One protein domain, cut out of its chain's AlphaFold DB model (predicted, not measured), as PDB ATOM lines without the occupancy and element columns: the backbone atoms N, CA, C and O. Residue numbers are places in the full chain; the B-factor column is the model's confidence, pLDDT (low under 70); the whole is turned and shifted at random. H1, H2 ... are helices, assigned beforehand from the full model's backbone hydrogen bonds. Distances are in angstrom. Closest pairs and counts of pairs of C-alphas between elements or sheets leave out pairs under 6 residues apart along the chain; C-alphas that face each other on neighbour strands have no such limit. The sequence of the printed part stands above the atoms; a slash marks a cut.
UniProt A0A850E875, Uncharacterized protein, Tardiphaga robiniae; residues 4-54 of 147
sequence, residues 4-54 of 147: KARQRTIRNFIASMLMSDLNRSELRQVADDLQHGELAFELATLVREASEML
ATOM      1  N   LYS A   4      27.474  34.341  71.373       78.69
ATOM      2  CA  LYS A   4      28.605  34.397  70.434       78.69
ATOM      3  C   LYS A   4      29.336  35.738  70.488       78.69
ATOM      4  O   LYS A   4      30.561  35.766  70.479       78.69
ATOM      5  N   ALA A   5      28.588  36.840  70.573       76.62
ATOM      6  CA  ALA A   5      29.164  38.178  70.694       76.62
ATOM      7  C   ALA A   5      29.931  38.316  72.017       76.62
ATOM      8  O   ALA A   5      31.093  38.701  72.001       76.62
ATOM      9  N   ARG A   6      29.338  37.863  73.131       82.38
ATOM     10  CA  ARG A   6      29.991  37.831  74.450       82.38
ATOM     11  C   ARG A   6      31.337  37.107  74.416       82.38
ATOM     12  O   ARG A   6      32.340  37.650  74.861       82.38
ATOM     13  N   GLN A   7      31.360  35.880  73.892       87.31
ATOM     14  CA  GLN A   7      32.586  35.075  73.825       87.31
ATOM     15  C   GLN A   7      33.655  35.718  72.937       87.31
ATOM     16  O   GLN A   7      34.835  35.679  73.279       87.31
ATOM     17  N   ARG A   8      33.252  36.326  71.815       86.75
ATOM     18  CA  ARG A   8      34.167  37.050  70.926       86.75
ATOM     19  C   ARG A   8      34.787  38.261  71.624       86.75
ATOM     20  O   ARG A   8      35.999  38.423  71.551       86.75
ATOM     21  N   THR A   9      33.983  39.063  72.321       87.06
ATOM     22  CA  THR A   9      34.469  40.232  73.068       87.06
ATOM     23  C   THR A   9      35.463  39.824  74.150       87.06
ATOM     24  O   THR A   9      36.557  40.372  74.189       87.06
ATOM     25  N   ILE A  10      35.137  38.806  74.957       88.94
ATOM     26  CA  ILE A  10      36.042  38.294  76.002       88.94
ATOM     27  C   ILE A  10      37.366  37.820  75.393       88.94
ATOM     28  O   ILE A  10      38.432  38.164  75.891       88.94
ATOM     29  N   ARG A  11      37.319  37.060  74.293       89.44
ATOM     30  CA  ARG A  11      38.534  36.570  73.631       89.44
ATOM     31  C   ARG A  11      39.411  37.714  73.129       89.44
ATOM     32  O   ARG A  11      40.617  37.671  73.330       89.44
ATOM     33  N   ASN A  12      38.812  38.713  72.486       90.75
ATOM     34  CA  ASN A  12      39.547  39.866  71.971       90.75
ATOM     35  C   ASN A  12      40.157  40.697  73.105       90.75
ATOM     36  O   ASN A  12      41.298  41.131  72.991       90.75
ATOM     37  N   PHE A  13      39.421  40.867  74.203       89.69
ATOM     38  CA  PHE A  13      39.902  41.570  75.386       89.69
ATOM     39  C   PHE A  13      41.116  40.865  76.007       89.69
ATOM     40  O   PHE A  13      42.164  41.480  76.177       89.69
ATOM     41  N   ILE A  14      41.026  39.547  76.227       89.31
ATOM     42  CA  ILE A  14      42.147  38.742  76.737       89.31
ATOM     43  C   ILE A  14      43.339  38.782  75.772       89.31
ATOM     44  O   ILE A  14      44.471  38.943  76.212       89.31
ATOM     45  N   ALA A  15      43.107  38.663  74.462       89.62
ATOM     46  CA  ALA A  15      44.180  38.736  73.472       89.62
ATOM     47  C   ALA A  15      44.916  40.085  73.527       89.62
ATOM     48  O   ALA A  15      46.142  40.101  73.497       89.62
ATOM     49  N   SER A  16      44.187  41.194  73.677       90.44
ATOM     50  CA  SER A  16      44.788  42.523  73.824       90.44
ATOM     51  C   SER A  16      45.612  42.652  75.105       90.44
ATOM     52  O   SER A  16      46.680  43.251  75.070       90.44
ATOM     53  N   MET A  17      45.157  42.070  76.221       87.75
ATOM     54  CA  MET A  17      45.931  42.045  77.468       87.75
ATOM     55  C   MET A  17      47.212  41.217  77.329       87.75
ATOM     56  O   MET A  17      48.260  41.616  77.819       87.75
ATOM     57  N   LEU A  18      47.159  40.078  76.637       86.88
ATOM     58  CA  LEU A  18      48.337  39.230  76.420       86.88
ATOM     59  C   LEU A  18      49.352  39.839  75.443       86.88
ATOM     60  O   LEU A  18      50.525  39.493  75.505       86.88
ATOM     61  N   MET A  19      48.900  40.702  74.531       89.19
ATOM     62  CA  MET A  19      49.767  41.451  73.613       89.19
ATOM     63  C   MET A  19      50.309  42.749  74.219       89.19
ATOM     64  O   MET A  19      51.155  43.389  73.603       89.19
ATOM     65  N   SER A  20      49.802  43.159  75.381       87.69
ATOM     66  CA  SER A  20      50.304  44.331  76.091       87.69
ATOM     67  C   SER A  20      51.561  43.994  76.890       87.69
ATOM     68  O   SER A  20      51.767  42.842  77.272       87.69
ATOM     69  N   ASP A  21      52.357  45.008  77.215       90.62
ATOM     70  CA  ASP A  21      53.569  44.865  78.033       90.62
ATOM     71  C   ASP A  21      53.272  44.675  79.540       90.62
ATOM     72  O   ASP A  21      54.123  44.947  80.387       90.62
ATOM     73  N   LEU A  22      52.065  44.210  79.895       90.50
ATOM     74  CA  LEU A  22      51.656  43.992  81.281       90.50
ATOM     75  C   LEU A  22      52.317  42.744  81.869       90.50
ATOM     76  O   LEU A  22      52.263  41.641  81.317       90.50
ATOM     77  N   ASN A  23      52.871  42.894  83.065       92.69
ATOM     78  CA  ASN A  23      53.405  41.785  83.835       92.69
ATOM     79  C   ASN A  23      52.305  41.072  84.650       92.69
ATOM     80  O   ASN A  23      51.162  41.518  84.775       92.69
ATOM     81  N   ARG A  24      52.649  39.929  85.256       90.94
ATOM     82  CA  ARG A  24      51.696  39.102  86.021       90.94
ATOM     83  C   ARG A  24      51.020  39.848  87.179       90.94
ATOM     84  O   ARG A  24      49.867  39.549  87.483       90.94
ATOM     85  N   SER A  25      51.736  40.747  87.855       94.25
ATOM     86  CA  SER A  25      51.187  41.515  88.977       94.25
ATOM     87  C   SER A  25      50.137  42.505  88.485       94.25
ATOM     88  O   SER A  25      49.050  42.577  89.050       94.25
ATOM     89  N   GLU A  26      50.429  43.202  87.391       92.31
ATOM     90  CA  GLU A  26      49.519  44.174  86.784       92.31
ATOM     91  C   GLU A  26      48.263  43.492  86.234       92.31
ATOM     92  O   GLU A  26      47.154  43.945  86.495       92.31
ATOM     93  N   LEU A  27      48.400  42.333  85.576       90.38
ATOM     94  CA  LEU A  27      47.248  41.536  85.129       90.38
ATOM     95  C   LEU A  27      46.342  41.106  86.290       90.38
ATOM     96  O   LEU A  27      45.124  41.025  86.132       90.38
ATOM     97  N   ARG A  28      46.926  40.818  87.460       91.56
ATOM     98  CA  ARG A  28      46.162  40.469  88.661       91.56
ATOM     99  C   ARG A  28      45.435  41.681  89.232       91.56
ATOM    100  O   ARG A  28      44.269  41.558  89.578       91.56
ATOM    101  N   GLN A  29      46.092  42.835  89.264       91.88
ATOM    102  CA  GLN A  29      45.474  44.084  89.696       91.88
ATOM    103  C   GLN A  29      44.308  44.477  88.784       91.88
ATOM    104  O   GLN A  29      43.241  44.807  89.281       91.88
ATOM    105  N   VAL A  30      44.466  44.336  87.464       90.81
ATOM    106  CA  VAL A  30      43.373  44.522  86.494       90.81
ATOM    107  C   VAL A  30      42.211  43.565  86.775       90.81
ATOM    108  O   VAL A  30      41.055  43.969  86.691       90.81
ATOM    109  N   ALA A  31      42.482  42.303  87.121       91.31
ATOM    110  CA  ALA A  31      41.430  41.344  87.460       91.31
ATOM    111  C   ALA A  31      40.678  41.725  88.748       91.31
ATOM    112  O   ALA A  31      39.447  41.669  88.762       91.31
ATOM    113  N   ASP A  32      41.398  42.137  89.793       92.31
ATOM    114  CA  ASP A  32      40.798  42.580  91.057       92.31
ATOM    115  C   ASP A  32      39.958  43.854  90.849       92.31
ATOM    116  O   ASP A  32      38.831  43.942  91.340       92.31
ATOM    117  N   ASP A  33      40.449  44.799  90.046       92.19
ATOM    118  CA  ASP A  33      39.769  46.063  89.743       92.19
ATOM    119  C   ASP A  33      38.540  45.864  88.834       92.19
ATOM    120  O   ASP A  33      37.508  46.509  89.008       92.19
ATOM    121  N   LEU A  34      38.578  44.883  87.921       90.94
ATOM    122  CA  LEU A  34      37.400  44.445  87.160       90.94
ATOM    123  C   LEU A  34      36.323  43.801  88.046       90.94
ATOM    124  O   LEU A  34      35.139  43.882  87.718       90.94
ATOM    125  N   GLN A  35      36.717  43.105  89.114       91.12
ATOM    126  CA  GLN A  35      35.786  42.368  89.970       91.12
ATOM    127  C   GLN A  35      35.197  43.238  91.086       91.12
ATOM    128  O   GLN A  35      34.040  43.044  91.469       91.12
ATOM    129  N   HIS A  36      35.989  44.165  91.621       90.06
ATOM    130  CA  HIS A  36      35.675  44.885  92.852       90.06
ATOM    131  C   HIS A  36      35.874  46.403  92.774       90.06
ATOM    132  O   HIS A  36      35.446  47.093  93.697       90.06
ATOM    133  N   GLY A  37      36.504  46.914  91.718       86.31
ATOM    134  CA  GLY A  37      36.796  48.334  91.549       86.31
ATOM    135  C   GLY A  37      35.943  49.022  90.485       86.31
ATOM    136  O   GLY A  37      34.852  48.566  90.132       86.31
ATOM    137  N   GLU A  38      36.433  50.160  89.990       90.38
ATOM    138  CA  GLU A  38      35.685  51.040  89.077       90.38
ATOM    139  C   GLU A  38      35.935  50.724  87.595       90.38
ATOM    140  O   GLU A  38      35.132  51.101  86.738       90.38
ATOM    141  N   LEU A  39      36.971  49.941  87.280       89.50
ATOM    142  CA  LEU A  39      37.370  49.631  85.906       89.50
ATOM    143  C   LEU A  39      36.242  49.010  85.070       89.50
ATOM    144  O   LEU A  39      36.082  49.328  83.891       89.50
ATOM    145  N   ALA A  40      35.411  48.146  85.659       87.06
ATOM    146  CA  ALA A  40      34.264  47.572  84.954       87.06
ATOM    147  C   ALA A  40      33.216  48.635  84.568       87.06
ATOM    148  O   ALA A  40      32.604  48.548  83.499       87.06
ATOM    149  N   PHE A  41      33.016  49.636  85.426       87.38
ATOM    150  CA  PHE A  41      32.098  50.744  85.183       87.38
ATOM    151  C   PHE A  41      32.658  51.722  84.140       87.38
ATOM    152  O   PHE A  41      31.932  52.119  83.223       87.38
ATOM    153  N   GLU A  42      33.947  52.051  84.220       90.38
ATOM    154  CA  GLU A  42      34.635  52.875  83.222       90.38
ATOM    155  C   GLU A  42      34.587  52.227  81.833       90.38
ATOM    156  O   GLU A  42      34.154  52.855  80.867       90.38
ATOM    157  N   LEU A  43      34.916  50.933  81.734       89.00
ATOM    158  CA  LEU A  43      34.820  50.180  80.481       89.00
ATOM    159  C   LEU A  43      33.393  50.168  79.925       89.00
ATOM    160  O   LEU A  43      33.198  50.320  78.719       89.00
ATOM    161  N   ALA A  44      32.381  50.004  80.780       85.69
ATOM    162  CA  ALA A  44      30.986  50.053  80.351       85.69
ATOM    163  C   ALA A  44      30.599  51.433  79.792       85.69
ATOM    164  O   ALA A  44      29.835  51.510  78.825       85.69
ATOM    165  N   THR A  45      31.132  52.504  80.378       87.31
ATOM    166  CA  THR A  45      30.904  53.884  79.933       87.31
ATOM    167  C   THR A  45      31.569  54.132  78.582       87.31
ATOM    168  O   THR A  45      30.885  54.527  77.641       87.31
ATOM    169  N   LEU A  46      32.841  53.757  78.429       85.94
ATOM    170  CA  LEU A  46      33.570  53.879  77.164       85.94
ATOM    171  C   LEU A  46      32.928  53.070  76.032       85.94
ATOM    172  O   LEU A  46      32.844  53.537  74.899       85.94
ATOM    173  N   VAL A  47      32.432  51.859  76.315       86.06
ATOM    174  CA  VAL A  47      31.708  51.063  75.309       86.06
ATOM    175  C   VAL A  47      30.399  51.743  74.904       86.06
ATOM    176  O   VAL A  47      30.036  51.691  73.727       86.06
ATOM    177  N   ARG A  48      29.692  52.387  75.840       81.44
ATOM    178  CA  ARG A  48      28.470  53.143  75.536       81.44
ATOM    179  C   ARG A  48      28.784  54.343  74.645       81.44
ATOM    180  O   ARG A  48      28.180  54.459  73.585       81.44
ATOM    181  N   GLU A  49      29.770  55.150  75.012       82.44
ATOM    182  CA  GLU A  49      30.210  56.305  74.220       82.44
ATOM    183  C   GLU A  49      30.674  55.882  72.818       82.44
ATOM    184  O   GLU A  49      30.222  56.425  71.813       82.44
ATOM    185  N   ALA A  50      31.494  54.832  72.717       81.19
ATOM    186  CA  ALA A  50      31.919  54.288  71.431       81.19
ATOM    187  C   ALA A  50      30.730  53.790  70.592       81.19
ATOM    188  O   ALA A  50      30.725  53.959  69.373       81.19
ATOM    189  N   SER A  51      29.706  53.204  71.222       81.62
ATOM    190  CA  SER A  51      28.498  52.775  70.513       81.62
ATOM    191  C   SER A  51      27.690  53.947  69.955       81.62
ATOM    192  O   SER A  51      27.124  53.817  68.877       81.62
ATOM    193  N   GLU A  52      27.692  55.098  70.630       79.44
ATOM    194  CA  GLU A  52      27.043  56.323  70.149       79.44
ATOM    195  C   GLU A  52      27.815  56.956  68.978       79.44
ATOM    196  O   GLU A  52      27.217  57.554  68.083       79.44
ATOM    197  N   MET A  53      29.141  56.781  68.939       75.44
ATOM    198  CA  MET A  53      29.988  57.234  67.827       75.44
ATOM    199  C   MET A  53      29.865  56.353  66.579       75.44
ATOM    200  O   MET A  53      30.075  56.822  65.453       75.44
ATOM    201  N   LEU A  54      29.521  55.077  66.753       72.94
ATOM    202  CA  LEU A  54      29.186  54.188  65.653       72.94
ATOM    203  C   LEU A  54      27.798  54.577  65.133       72.94
ATOM    204  O   LEU A  54      26.784  54.047  65.574       72.94
TER     205      LEU A  54
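Overview. This is residues 4 to 54 of the 147 residues of an uncharacterized protein of Tardiphaga robiniae (UniProt A0A850E875). Three helices make an open, three-sided frame: H1 runs along one side, H2 folds back from its end, and H3 turns away from the end of H2 at a corner of about a right angle. Contacts between the helices are few, and two arms stick out from the frame, residues 4 to 16 of H1 and residues 44 to 54, of which 44 to 53 belong to H3. The printed part has 51 residues with three named helices in the order H1, H2, H3 and no named strand, and its class is all helix. It is loose, with a radius of gyration of the C-alphas of 12.3 A, and only just elongated, with spans of 34 by 22 by 20 A.

Arrangement. H1, residues 4 to 19, and H2, residues 24 to 36, are close but not clearly touching, with 1 pair of C-alphas within 8 A. The closest C-alphas of the two are those of Met 17 and Leu 27, 7.8 A apart. H1 and H2 run opposite ways at a steep tilt of 36 degrees, only just past shallow. H2 and H3, residues 39 to 53, touch only at the corner by their link, with 4 pairs of C-alphas within 8 A. Their closest C-alphas are those of Leu 34 and Ala 40, 4.9 A apart. H2 touches H3 with residues 30 to 34 alone, and H3 touches H2 with residues 39 to 40 alone, only at the corner by their link. The lines of H2 and H3 are about perpendicular, at 80 degrees. H1 and H3 are apart. In H1, H2 and H3 every O i to N i+4 pair is within hydrogen-bond range.

Along the chain. H1 begins at Lys 4, whose C-alpha is at (28.605, 34.397, 70.434), and ends at Met 19, 22.5 A from first to last C-alpha. H2 begins at Arg 24, with its C-alpha at (51.696, 39.102, 86.021), and ends at His 36, 18.4 A from first to last C-alpha. H3 runs from Leu 39 to Met 53, 21.0 A from first to last C-alpha, and C-alpha 53 is at (29.988, 57.234, 67.827).

Size, cuts and confidence. The two C-alphas farthest apart are those of Ser 25 and Leu 54, at 34.5 A. The C-alphas of Lys 4 and Leu 54, the first and last printed residues, are 20.4 A apart. The printed part has no cut. The link from H1 to H2, 4 residues, and the link from H2 to H3, 2 residues, are both tight. The mean pLDDT of the printed part is 87.5, and no printed residue is under 70.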